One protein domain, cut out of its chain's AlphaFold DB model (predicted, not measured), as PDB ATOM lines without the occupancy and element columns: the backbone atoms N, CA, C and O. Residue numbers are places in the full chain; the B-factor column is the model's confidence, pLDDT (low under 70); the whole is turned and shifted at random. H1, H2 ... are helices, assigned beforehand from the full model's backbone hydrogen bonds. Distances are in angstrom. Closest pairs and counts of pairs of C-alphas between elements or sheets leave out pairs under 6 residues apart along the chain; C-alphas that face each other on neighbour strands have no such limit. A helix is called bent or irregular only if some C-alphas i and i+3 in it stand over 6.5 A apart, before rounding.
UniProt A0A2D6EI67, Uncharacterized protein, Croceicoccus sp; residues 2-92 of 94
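Overview. This is residues 2 to 92 of the 94 residues of an uncharacterized protein of Croceicoccus sp (UniProt A0A2D6EI67). Two long helices stand well away from each other: H1 is an arm at one side, and H2 is the backbone of a loose body, with loops of the long link winding beside it. The long link, residues 26 to 68, leads from the end of H1 across to H2, while residues 2 to 16 of H1 stick out, as do residues 61 to 70, of which 69 and 70 belong to H2. The printed part has 91 residues with two named helices, H1 then H2, and no named strand; the class is all helix. The whole is loose, with a radius of gyration of the C-alphas of 16.1 A and spans of 40 by 39 by 24 A.

Arrangement. Look first at H1, residues 2 to 25, the longest helix; its residues 2 to 16 stand free. H2, residues 69 to 90, is apart from H1, with no C-alpha of the one within 8 A of the other. In both helices every backbone O i to N i+4 pair is within hydrogen-bond range.

Along the chain. Find C-alpha 2 at (113.150, 134.303, 130.444); from there H1 runs 35.0 A to C-alpha 25 at (107.269, 163.264, 111.759). Find C-alpha 69 at (133.062, 160.444, 142.456), where H2 begins; it runs 31.2 A to C-alpha 90 at (123.532, 163.789, 112.922). Neither helix is bent.

Size, cuts and confidence. The two C-alphas farthest apart are those of Thr 4 and Ala 49, at 43.2 A. The 43 residues from 26 to 68 are a long link. Without the stretches that stand free, the body has 66 residues and spans 39 by 23 by 19 A. The printed part has no cut; its mean pLDDT is 94.4, and no printed residue is under 70.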
ATOM      1  N   LEU A   2     112.155 133.405 131.072       93.31
ATOM      2  CA  LEU A   2     113.150 134.303 130.444       93.31
ATOM      3  C   LEU A   2     112.808 134.694 128.994       93.31
ATOM      4  O   LEU A   2     112.863 135.867 128.644       93.31
ATOM      5  N   ALA A   3     112.370 133.737 128.168       95.00
ATOM      6  CA  ALA A   3     111.952 134.003 126.787       95.00
ATOM      7  C   ALA A   3     110.803 135.025 126.686       95.00
ATOM      8  O   ALA A   3     110.789 135.862 125.784       95.00
ATOM      9  N   THR A   4     109.866 134.995 127.638       96.44
ATOM     10  CA  THR A   4     108.760 135.956 127.726       96.44
ATOM     11  C   THR A   4     109.286 137.351 128.048       96.44
ATOM     12  O   THR A   4     108.935 138.302 127.358       96.44
ATOM     13  N   ILE A   5     110.180 137.466 129.038       96.44
ATOM     14  CA  ILE A   5     110.802 138.743 129.423       96.44
ATOM     15  C   ILE A   5     111.567 139.341 128.239       96.44
ATOM     16  O   ILE A   5     111.363 140.507 127.909       96.44
ATOM     17  N   TYR A   6     112.385 138.547 127.543       96.00
ATOM     18  CA  TYR A   6     113.119 139.022 126.369       96.00
ATOM     19  C   TYR A   6     112.199 139.439 125.221       96.00
ATOM     20  O   TYR A   6     112.451 140.458 124.577       96.00
ATOM     21  N   THR A   7     111.121 138.688 124.981       97.06
ATOM     22  CA  THR A   7     110.125 139.030 123.956       97.06
ATOM     23  C   THR A   7     109.448 140.360 124.270       97.06
ATOM     24  O   THR A   7     109.383 141.224 123.396       97.06
ATOM     25  N   ILE A   8     109.001 140.554 125.514       96.56
ATOM     26  CA  ILE A   8     108.382 141.808 125.958       96.56
ATOM     27  C   ILE A   8     109.386 142.953 125.836       96.56
ATOM     28  O   ILE A   8     109.088 143.942 125.176       96.56
ATOM     29  N   HIS A   9     110.594 142.802 126.386       96.06
ATOM     30  CA  HIS A   9     111.630 143.834 126.324       96.06
ATOM     31  C   HIS A   9     111.930 144.252 124.877       96.06
ATOM     32  O   HIS A   9     111.888 145.437 124.554       96.06
ATOM     33  N   ARG A  10     112.171 143.286 123.977       95.00
ATOM     34  CA  ARG A  10     112.431 143.570 122.557       95.00
ATOM     35  C   ARG A  10     111.235 144.260 121.899       95.00
ATOM     36  O   ARG A  10     111.433 145.230 121.173       95.00
ATOM     37  N   ARG A  11     110.009 143.787 122.148       97.25
ATOM     38  CA  ARG A  11     108.799 144.374 121.557       97.25
ATOM     39  C   ARG A  11     108.593 145.814 122.016       97.25
ATOM     40  O   ARG A  11     108.318 146.665 121.174       97.25
ATOM     41  N   THR A  12     108.778 146.082 123.305       97.56
ATOM     42  CA  THR A  12     108.679 147.427 123.878       97.56
ATOM     43  C   THR A  12     109.718 148.363 123.266       97.56
ATOM     44  O   THR A  12     109.360 149.455 122.841       97.56
ATOM     45  N   GLN A  13     110.976 147.925 123.132       95.06
ATOM     46  CA  GLN A  13     112.030 148.715 122.480       95.06
ATOM     47  C   GLN A  13     111.643 149.097 121.042       95.06
ATOM     48  O   GLN A  13     111.677 150.272 120.690       95.06
ATOM     49  N   THR A  14     111.182 148.136 120.229       96.81
ATOM     50  CA  THR A  14     110.703 148.420 118.865       96.81
ATOM     51  C   THR A  14     109.553 149.432 118.855       96.81
ATOM     52  O   THR A  14     109.580 150.386 118.086       96.81
ATOM     53  N   GLN A  15     108.559 149.264 119.733       98.06
ATOM     54  CA  GLN A  15     107.406 150.169 119.799       98.06
ATOM     55  C   GLN A  15     107.785 151.594 120.220       98.06
ATOM     56  O   GLN A  15     107.174 152.548 119.733       98.06
ATOM     57  N   ILE A  16     108.776 151.746 121.105       97.19
ATOM     58  CA  ILE A  16     109.288 153.054 121.527       97.19
ATOM     59  C   ILE A  16     109.962 153.764 120.351       97.19
ATOM     60  O   ILE A  16     109.661 154.931 120.112       97.19
ATOM     61  N   TYR A  17     110.802 153.077 119.568       96.19
ATOM     62  CA  TYR A  17     111.429 153.693 118.393       96.19
ATOM     63  C   TYR A  17     110.400 154.116 117.338       96.19
ATOM     64  O   TYR A  17     110.446 155.248 116.856       96.19
ATOM     65  N   ASP A  18     109.408 153.268 117.054       97.69
ATOM     66  CA  ASP A  18     108.306 153.618 116.149       97.69
ATOM     67  C   ASP A  18     107.509 154.833 116.654       97.69
ATOM     68  O   ASP A  18     107.007 155.645 115.872       97.69
ATOM     69  N   LEU A  19     107.334 154.961 117.972       97.69
ATOM     70  CA  LEU A  19     106.682 156.120 118.572       97.69
ATOM     71  C   LEU A  19     107.528 157.387 118.401       97.69
ATOM     72  O   LEU A  19     106.989 158.380 117.920       97.69
ATOM     73  N   LEU A  20     108.822 157.341 118.724       97.38
ATOM     74  CA  LEU A  20     109.738 158.479 118.588       97.38
ATOM     75  C   LEU A  20     109.768 159.007 117.147       97.38
ATOM     76  O   LEU A  20     109.572 160.201 116.923       97.38
ATOM     77  N   HIS A  21     109.891 158.116 116.159       96.75
ATOM     78  CA  HIS A  21     109.826 158.500 114.747       96.75
ATOM     79  C   HIS A  21     108.484 159.140 114.379       96.75
ATOM     80  O   HIS A  21     108.457 160.187 113.736       96.75
ATOM     81  N   ARG A  22     107.353 158.567 114.816       98.00
ATOM     82  CA  ARG A  22     106.030 159.160 114.553       98.00
ATOM     83  C   ARG A  22     105.858 160.526 115.213       98.00
ATOM     84  O   ARG A  22     105.210 161.384 114.620       98.00
ATOM     85  N   MET A  23     106.395 160.725 116.415       98.06
ATOM     86  CA  MET A  23     106.350 162.011 117.114       98.06
ATOM     87  C   MET A  23     107.167 163.071 116.372       98.06
ATOM     88  O   MET A  23     106.649 164.164 116.153       98.06
ATOM     89  N   ALA A  24     108.374 162.729 115.909       96.12
ATOM     90  CA  ALA A  24     109.206 163.621 115.102       96.12
ATOM     91  C   ALA A  24     108.524 163.989 113.768       96.12
ATOM     92  O   ALA A  24     108.374 165.166 113.449       96.12
ATOM     93  N   THR A  25     107.988 163.008 113.027       96.56
ATOM     94  CA  THR A  25     107.269 163.264 111.759       96.56
ATOM     95  C   THR A  25     106.041 164.156 111.949       96.56
ATOM     96  O   THR A  25     105.718 164.968 111.083       96.56
ATOM     97  N   LYS A  26     105.347 164.027 113.086       97.69
ATOM     98  CA  LYS A  26     104.195 164.871 113.443       97.69
ATOM     99  C   LYS A  26     104.586 166.213 114.071       97.69
ATOM    100  O   LYS A  26     103.684 166.966 114.426       97.69
ATOM    101  N   ARG A  27     105.884 166.507 114.216       94.94
ATOM    102  CA  ARG A  27     106.415 167.698 114.905       94.94
ATOM    103  C   ARG A  27     105.899 167.855 116.340       94.94
ATOM    104  O   ARG A  27     105.704 168.963 116.821       94.94
ATOM    105  N   ALA A  28     105.644 166.735 117.016       97.94
ATOM    106  CA  ALA A  28     105.354 166.725 118.451       97.94
ATOM    107  C   ALA A  28     106.640 166.845 119.293       97.94
ATOM    108  O   ALA A  28     106.580 167.236 120.453       97.94
ATOM    109  N   ILE A  29     107.779 166.488 118.696       96.44
ATOM    110  CA  ILE A  29     109.145 166.759 119.153       96.44
ATOM    111  C   ILE A  29     109.952 167.205 117.934       96.44
ATOM    112  O   ILE A  29     109.621 166.800 116.815       96.44
ATOM    113  N   ASP A  30     111.010 167.982 118.145       95.12
ATOM    114  CA  ASP A  30     111.870 168.449 117.050       95.12
ATOM    115  C   ASP A  30     112.707 167.306 116.455       95.12
ATOM    116  O   ASP A  30     112.946 167.251 115.251       95.12
ATOM    117  N   GLY A  31     113.082 166.332 117.287       94.62
ATOM    118  CA  GLY A  31     113.822 165.139 116.890       94.62
ATOM    119  C   GLY A  31     114.286 164.345 118.106       94.62
ATOM    120  O   GLY A  31     113.873 164.613 119.235       94.62
ATOM    121  N   PHE A  32     115.114 163.329 117.877       94.94
ATOM    122  CA  PHE A  32     115.703 162.533 118.950       94.94
ATOM    123  C   PHE A  32     117.023 161.899 118.512       94.94
ATOM    124  O   PHE A  32     117.232 161.594 117.339       94.94
ATOM    125  N   LEU A  33     117.888 161.655 119.492       93.94
ATOM    126  CA  LEU A  33     119.144 160.925 119.366       93.94
ATOM    127  C   LEU A  33     119.279 159.965 120.546       93.94
ATOM    128  O   LEU A  33     118.696 160.178 121.607       93.94
ATOM    129  N   LEU A  34     120.049 158.897 120.350       93.19
ATOM    130  CA  LEU A  34     120.217 157.828 121.334       93.19
ATOM    131  C   LEU A  34     121.709 157.601 121.613       93.19
ATOM    132  O   LEU A  34     122.283 156.622 121.135       93.19
ATOM    133  N   PRO A  35     122.366 158.519 122.344       93.94
ATOM    134  CA  PRO A  35     123.732 158.307 122.800       93.94
ATOM    135  C   PRO A  35     123.760 157.190 123.850       93.94
ATOM    136  O   PRO A  35     123.068 157.250 124.866       93.94
ATOM    137  N   TYR A  36     124.590 156.171 123.625       93.00
ATOM    138  CA  TYR A  36     124.790 155.077 124.578       93.00
ATOM    139  C   TYR A  36     126.222 155.074 125.100       93.00
ATOM    140  O   TYR A  36     127.166 155.009 124.317       93.00
ATOM    141  N   LEU A  37     126.397 155.010 126.424       93.75
ATOM    142  CA  LEU A  37     127.722 154.912 127.057       93.75
ATOM    143  C   LEU A  37     128.563 153.750 126.500       93.75
ATOM    144  O   LEU A  37     129.778 153.863 126.366       93.75
ATOM    145  N   GLY A  38     127.909 152.645 126.132       93.00
ATOM    146  CA  GLY A  38     128.546 151.454 125.569       93.00
ATOM    147  C   GLY A  38     128.822 151.493 124.062       93.00
ATOM    148  O   GLY A  38     129.232 150.463 123.525       93.00
ATOM    149  N   GLN A  39     128.579 152.616 123.374       94.69
ATOM    150  CA  GLN A  39     128.846 152.757 121.939       94.69
ATOM    151  C   GLN A  39     130.333 152.529 121.642       94.69
ATOM    152  O   GLN A  39     131.195 152.949 122.410       94.69
ATOM    153  N   GLN A  40     130.626 151.799 120.567       95.44
ATOM    154  CA  GLN A  40     131.992 151.398 120.232       95.44
ATOM    155  C   GLN A  40     132.774 152.593 119.677       95.44
ATOM    156  O   GLN A  40     132.310 153.241 118.738       95.44
ATOM    157  N   ASP A  41     133.939 152.879 120.263       95.69
ATOM    158  CA  ASP A  41     134.717 154.087 119.957       95.69
ATOM    159  C   ASP A  41     135.247 154.105 118.514       95.69
ATOM    160  O   ASP A  41     135.380 155.168 117.917       95.69
ATOM    161  N   ASP A  42     135.526 152.934 117.941       95.38
ATOM    162  CA  ASP A  42     135.991 152.742 116.560       95.38
ATOM    163  C   ASP A  42     134.885 152.934 115.511       95.38
ATOM    164  O   ASP A  42     135.169 153.085 114.325       95.38
ATOM    165  N   LYS A  43     133.620 152.944 115.944       94.75
ATOM    166  CA  LYS A  43     132.446 153.170 115.087       94.75
ATOM    167  C   LYS A  43     131.898 154.587 115.190       94.75
ATOM    168  O   LYS A  43     130.843 154.874 114.622       94.75
ATOM    169  N   LEU A  44     132.563 155.457 115.943       94.62
ATOM    170  CA  LEU A  44     132.180 156.855 116.024       94.62
ATOM    171  C   LEU A  44     132.558 157.583 114.730       94.62
ATOM    172  O   LEU A  44     133.626 157.325 114.176       94.62
ATOM    173  N   PRO A  45     131.717 158.517 114.256       93.88
ATOM    174  CA  PRO A  45     132.015 159.292 113.051       93.88
ATOM    175  C   PRO A  45     133.262 160.174 113.206       93.88
ATOM    176  O   PRO A  45     133.943 160.468 112.229       93.88
ATOM    177  N   PHE A  46     133.569 160.581 114.437       93.25
ATOM    178  CA  PHE A  46     134.782 161.291 114.810       93.25
ATOM    179  C   PHE A  46     135.111 160.966 116.271       93.25
ATOM    180  O   PHE A  46     134.207 160.826 117.094       93.25
ATOM    181  N   ARG A  47     136.399 160.832 116.597       92.19
ATOM    182  CA  ARG A  47     136.872 160.556 117.958       92.19
ATOM    183  C   ARG A  47     137.761 161.709 118.431       92.19
ATOM    184  O   ARG A  47     138.910 161.783 117.990       92.19
ATOM    185  N   PRO A  48     137.261 162.591 119.316       90.69
ATOM    186  CA  PRO A  48     138.080 163.613 119.958       90.69
ATOM    187  C   PRO A  48     139.286 162.997 120.677       90.69
ATOM    188  O   PRO A  48     139.202 161.887 121.211       90.69
ATOM    189  N   ALA A  49     140.408 163.718 120.707       93.50
ATOM    190  CA  ALA A  49     141.643 163.231 121.327       93.50
ATOM    191  C   ALA A  49     141.497 162.991 122.843       93.50
ATOM    192  O   ALA A  49     142.130 162.095 123.391       93.50
ATOM    193  N   ASP A  50     140.638 163.768 123.500       95.19
ATOM    194  CA  ASP A  50     140.315 163.717 124.928       95.19
ATOM    195  C   ASP A  50     139.074 162.860 125.236       95.19
ATOM    196  O   ASP A  50     138.542 162.892 126.349       95.19
ATOM    197  N   MET A  51     138.581 162.091 124.261       94.94
ATOM    198  CA  MET A  51     137.395 161.270 124.459       94.94
ATOM    199  C   MET A  51     137.638 160.194 125.521       94.94
ATOM    200  O   MET A  51     138.525 159.346 125.382       94.94
ATOM    201  N   ILE A  52     136.789 160.178 126.549       97.06
ATOM    202  CA  ILE A  52     136.773 159.131 127.569       97.06
ATOM    203  C   ILE A  52     136.424 157.824 126.873       97.06
ATOM    204  O   ILE A  52     135.329 157.702 126.330       97.06
ATOM    205  N   ALA A  53     137.335 156.852 126.884       95.81
ATOM    206  CA  ALA A  53     137.156 155.583 126.188       95.81
ATOM    207  C   ALA A  53     136.002 154.750 126.770       95.81
ATOM    208  O   ALA A  53     135.708 154.804 127.968       95.81
ATOM    209  N   ARG A  54     135.385 153.917 125.927       95.81
ATOM    210  CA  ARG A  54     134.331 152.971 126.330       95.81
ATOM    211  C   ARG A  54     134.771 152.096 127.502       95.81
ATOM    212  O   ARG A  54     134.001 151.882 128.439       95.81
ATOM    213  N   ASP A  55     136.014 151.633 127.458       94.75
ATOM    214  CA  ASP A  55     136.566 150.691 128.430       94.75
ATOM    215  C   ASP A  55     136.677 151.285 129.844       94.75
ATOM    216  O   ASP A  55     136.629 150.544 130.824       94.75
ATOM    217  N   HIS A  56     136.721 152.618 129.971       93.19
ATOM    218  CA  HIS A  56     136.727 153.304 131.266       93.19
ATOM    219  C   HIS A  56     135.352 153.342 131.945       93.19
ATOM    220  O   HIS A  56     135.280 153.577 133.147       93.19
ATOM    221  N   VAL A  57     134.258 153.119 131.205       92.25
ATOM    222  CA  VAL A  57     132.890 153.205 131.750       92.25
ATOM    223  C   VAL A  57     132.126 151.883 131.719       92.25
ATOM    224  O   VAL A  57     131.236 151.665 132.537       92.25
ATOM    225  N   MET A  58     132.445 150.990 130.777       88.44
ATOM    226  CA  MET A  58     131.614 149.819 130.464       88.44
ATOM    227  C   MET A  58     131.534 148.782 131.587       88.44
ATOM    228  O   MET A  58     130.591 147.999 131.621       88.44
ATOM    229  N   ASN A  59     132.524 148.775 132.480       85.00
ATOM    230  CA  ASN A  59     132.627 147.822 133.581       85.00
ATOM    231  C   ASN A  59     132.078 148.382 134.899       85.00
ATOM    232  O   ASN A  59     132.237 147.739 135.935       85.00
ATOM    233  N   ASN A  60     131.455 149.569 134.893       83.31
ATOM    234  CA  ASN A  60     130.837 150.088 136.105       83.31
ATOM    235  C   ASN A  60     129.686 149.155 136.538       83.31
ATOM    236  O   ASN A  60     128.771 148.922 135.741       83.31
ATOM    237  N   PRO A  61     129.705 148.623 137.773       82.25
ATOM    238  CA  PRO A  61     128.716 147.654 138.219       82.25
ATOM    239  C   PRO A  61     127.330 148.290 138.364       82.25
ATOM    240  O   PRO A  61     127.180 149.433 138.798       82.25
ATOM    241  N   THR A  62     126.300 147.512 138.039       81.00
ATOM    242  CA  THR A  62     124.893 147.863 138.281       81.00
ATOM    243  C   THR A  62     124.412 147.173 139.558       81.00
ATOM    244  O   THR A  62     123.484 146.368 139.532       81.00
ATOM    245  N   ASP A  63     125.094 147.429 140.673       87.38
ATOM    246  CA  ASP A  63     124.793 146.837 141.986       87.38
ATOM    247  C   ASP A  63     124.153 147.835 142.968       87.38
ATOM    248  O   ASP A  63     123.883 147.489 144.115       87.38
ATOM    249  N   PHE A  64     123.880 149.063 142.503       83.25
ATOM    250  CA  PHE A  64     123.320 150.180 143.277       83.25
ATOM    251  C   PHE A  64     124.139 150.577 144.514       83.25
ATOM    252  O   PHE A  64     123.656 151.339 145.356       83.25
ATOM    253  N   SER A  65     125.382 150.104 144.626       90.25
ATOM    254  CA  SER A  65     126.300 150.564 145.659       90.25
ATOM    255  C   SER A  65     126.680 152.038 145.434       90.25
ATOM    256  O   SER A  65     126.579 152.550 144.310       90.25
ATOM    257  N   PRO A  66     127.096 152.770 146.489       90.81
ATOM    258  CA  PRO A  66     127.557 154.142 146.339       90.81
ATOM    259  C   PRO A  66     128.705 154.237 145.333       90.81
ATOM    260  O   PRO A  66     129.759 153.624 145.499       90.81
ATOM    261  N   MET A  67     128.502 155.040 144.295       90.25
ATOM    262  CA  MET A  67     129.476 155.210 143.229       90.25
ATOM    263  C   MET A  67     130.593 156.169 143.652       90.25
ATOM    264  O   MET A  67     130.334 157.226 144.235       90.25
ATOM    265  N   LEU A  68     131.841 155.829 143.322       91.25
ATOM    266  CA  LEU A  68     132.969 156.743 143.497       91.25
ATOM    267  C   LEU A  68     132.765 158.001 142.646       91.25
ATOM    268  O   LEU A  68     132.288 157.924 141.513       91.25
ATOM    269  N   LYS A  69     133.174 159.162 143.172       94.50
ATOM    270  CA  LYS A  69     133.062 160.444 142.456       94.50
ATOM    271  C   LYS A  69     133.730 160.402 141.078       94.50
ATOM    272  O   LYS A  69     133.166 160.923 140.122       94.50
ATOM    273  N   ASP A  70     134.866 159.721 140.971       93.31
ATOM    274  CA  ASP A  70     135.605 159.585 139.713       93.31
ATOM    275  C   ASP A  70     134.816 158.780 138.669       93.31
ATOM    276  O   ASP A  70     134.765 159.163 137.502       93.31
ATOM    277  N   ASN A  71     134.106 157.724 139.083       92.75
ATOM    278  CA  ASN A  71     133.247 156.950 138.181       92.75
ATOM    279  C   ASN A  71     132.061 157.787 137.688       92.75
ATOM    280  O   ASN A  71     131.717 157.726 136.508       92.75
ATOM    281  N   ILE A  72     131.467 158.604 138.567       93.56
ATOM    282  CA  ILE A  72     130.401 159.539 138.180       93.56
ATOM    283  C   ILE A  72     130.927 160.510 137.118       93.56
ATOM    284  O   ILE A  72     130.269 160.706 136.098       93.56
ATOM    285  N   ALA A  73     132.118 161.078 137.328       95.62
ATOM    286  CA  ALA A  73     132.736 162.002 136.381       95.62
ATOM    287  C   ALA A  73     133.016 161.342 135.020       95.62
ATOM    288  O   ALA A  73     132.726 161.940 133.985       95.62
ATOM    289  N   LEU A  74     133.505 160.098 135.003       95.69
ATOM    290  CA  LEU A  74     133.743 159.345 133.766       95.69
ATOM    291  C   LEU A  74     132.446 159.050 133.002       95.69
ATOM    292  O   LEU A  74     132.380 159.256 131.789       95.69
ATOM    293  N   LEU A  75     131.405 158.584 133.700       95.00
ATOM    294  CA  LEU A  75     130.110 158.269 133.096       95.00
ATOM    295  C   LEU A  75     129.429 159.524 132.546       95.00
ATOM    296  O   LEU A  75     128.984 159.526 131.397       95.00
ATOM    297  N   ALA A  76     129.376 160.590 133.347       96.00
ATOM    298  CA  ALA A  76     128.787 161.860 132.946       96.00
ATOM    299  C   ALA A  76     129.563 162.484 131.780       96.00
ATOM    300  O   ALA A  76     128.966 162.809 130.756       96.00
ATOM    301  N   GLY A  77     130.894 162.564 131.897       97.06
ATOM    302  CA  GLY A  77     131.759 163.147 130.876       97.06
ATOM    303  C   GLY A  77     131.658 162.413 129.543       97.06
ATOM    304  O   GLY A  77     131.486 163.043 128.502       97.06
ATOM    305  N   ARG A  78     131.671 161.075 129.549       96.62
ATOM    306  CA  ARG A  78     131.502 160.310 128.309       96.62
ATOM    307  C   ARG A  78     130.104 160.486 127.720       96.62
ATOM    308  O   ARG A  78     129.969 160.609 126.504       96.62
ATOM    309  N   GLY A  79     129.072 160.480 128.565       95.94
ATOM    310  CA  GLY A  79     127.693 160.722 128.147       95.94
ATOM    311  C   GLY A  79     127.542 162.069 127.441       95.94
ATOM    312  O   GLY A  79     126.963 162.130 126.358       95.94
ATOM    313  N   GLU A  80     128.134 163.123 128.000       97.19
ATOM    314  CA  GLU A  80     128.171 164.452 127.391       97.19
ATOM    315  C   GLU A  80     128.959 164.458 126.074       97.19
ATOM    316  O   GLU A  80     128.426 164.899 125.055       97.19
ATOM    317  N   GLN A  81     130.184 163.919 126.060       97.00
ATOM    318  CA  GLN A  81     131.034 163.861 124.864       97.00
ATOM    319  C   GLN A  81     130.333 163.151 123.698       97.00
ATOM    320  O   GLN A  81     130.328 163.659 122.578       97.00
ATOM    321  N   LEU A  82     129.699 162.001 123.957       97.06
ATOM    322  CA  LEU A  82     128.921 161.273 122.952       97.06
ATOM    323  C   LEU A  82     127.701 162.071 122.496       97.06
ATOM    324  O   LEU A  82     127.436 162.151 121.301       97.06
ATOM    325  N   THR A  83     126.959 162.661 123.432       96.06
ATOM    326  CA  THR A  83     125.750 163.428 123.110       96.06
ATOM    327  C   THR A  83     126.078 164.605 122.201       96.06
ATOM    328  O   THR A  83     125.459 164.749 121.150       96.06
ATOM    329  N   ARG A  84     127.098 165.395 122.557       95.88
ATOM    330  CA  ARG A  84     127.566 166.532 121.754       95.88
ATOM    331  C   ARG A  84     128.033 166.099 120.370       95.88
ATOM    332  O   ARG A  84     127.551 166.634 119.379       95.88
ATOM    333  N   LEU A  85     128.897 165.087 120.303       96.00
ATOM    334  CA  LEU A  85     129.401 164.542 119.044       96.00
ATOM    335  C   LEU A  85     128.265 164.115 118.102       96.00
ATOM    336  O   LEU A  85     128.283 164.427 116.914       96.00
ATOM    337  N   LEU A  86     127.281 163.375 118.620       95.75
ATOM    338  CA  LEU A  86     126.178 162.865 117.809       95.75
ATOM    339  C   LEU A  86     125.194 163.969 117.402       95.75
ATOM    340  O   LEU A  86     124.693 163.923 116.280       95.75
ATOM    341  N   LEU A  87     124.939 164.953 118.271       95.50
ATOM    342  CA  LEU A  87     124.134 166.132 117.935       95.50
ATOM    343  C   LEU A  87     124.774 166.919 116.795       95.50
ATOM    344  O   LEU A  87     124.141 167.104 115.760       95.50
ATOM    345  N   GLU A  88     126.046 167.295 116.947       95.25
ATOM    346  CA  GLU A  88     126.780 168.100 115.964       95.25
ATOM    347  C   GLU A  88     126.804 167.439 114.572       95.25
ATOM    348  O   GLU A  88     126.719 168.127 113.557       95.25
ATOM    349  N   ILE A  89     126.875 166.103 114.507       95.00
ATOM    350  CA  ILE A  89     127.022 165.367 113.241       95.00
ATOM    351  C   ILE A  89     125.680 164.949 112.631       95.00
ATOM    352  O   ILE A  89     125.500 165.055 111.417       95.00
ATOM    353  N   TYR A  90     124.746 164.436 113.435       94.31
ATOM    354  CA  TYR A  90     123.532 163.789 112.922       94.31
ATOM    355  C   TYR A  90     122.262 164.608 113.110       94.31
ATOM    356  O   TYR A  90     121.292 164.387 112.382       94.31
ATOM    357  N   ALA A  91     122.241 165.541 114.058       94.00
ATOM    358  CA  ALA A  91     121.077 166.381 114.290       94.00
ATOM    359  C   ALA A  91     121.463 167.821 114.664       94.00
ATOM    360  O   ALA A  91     121.007 168.314 115.688       94.00
ATOM    361  N   PRO A  92     122.232 168.540 113.820       93.81
ATOM    362  CA  PRO A  92     122.671 169.913 114.114       93.81
ATOM    363  C   PRO A  92     121.525 170.942 114.147       93.81
ATOM    364  O   PRO A  92     121.756 172.127 114.363       93.81
TER     365      PRO A  92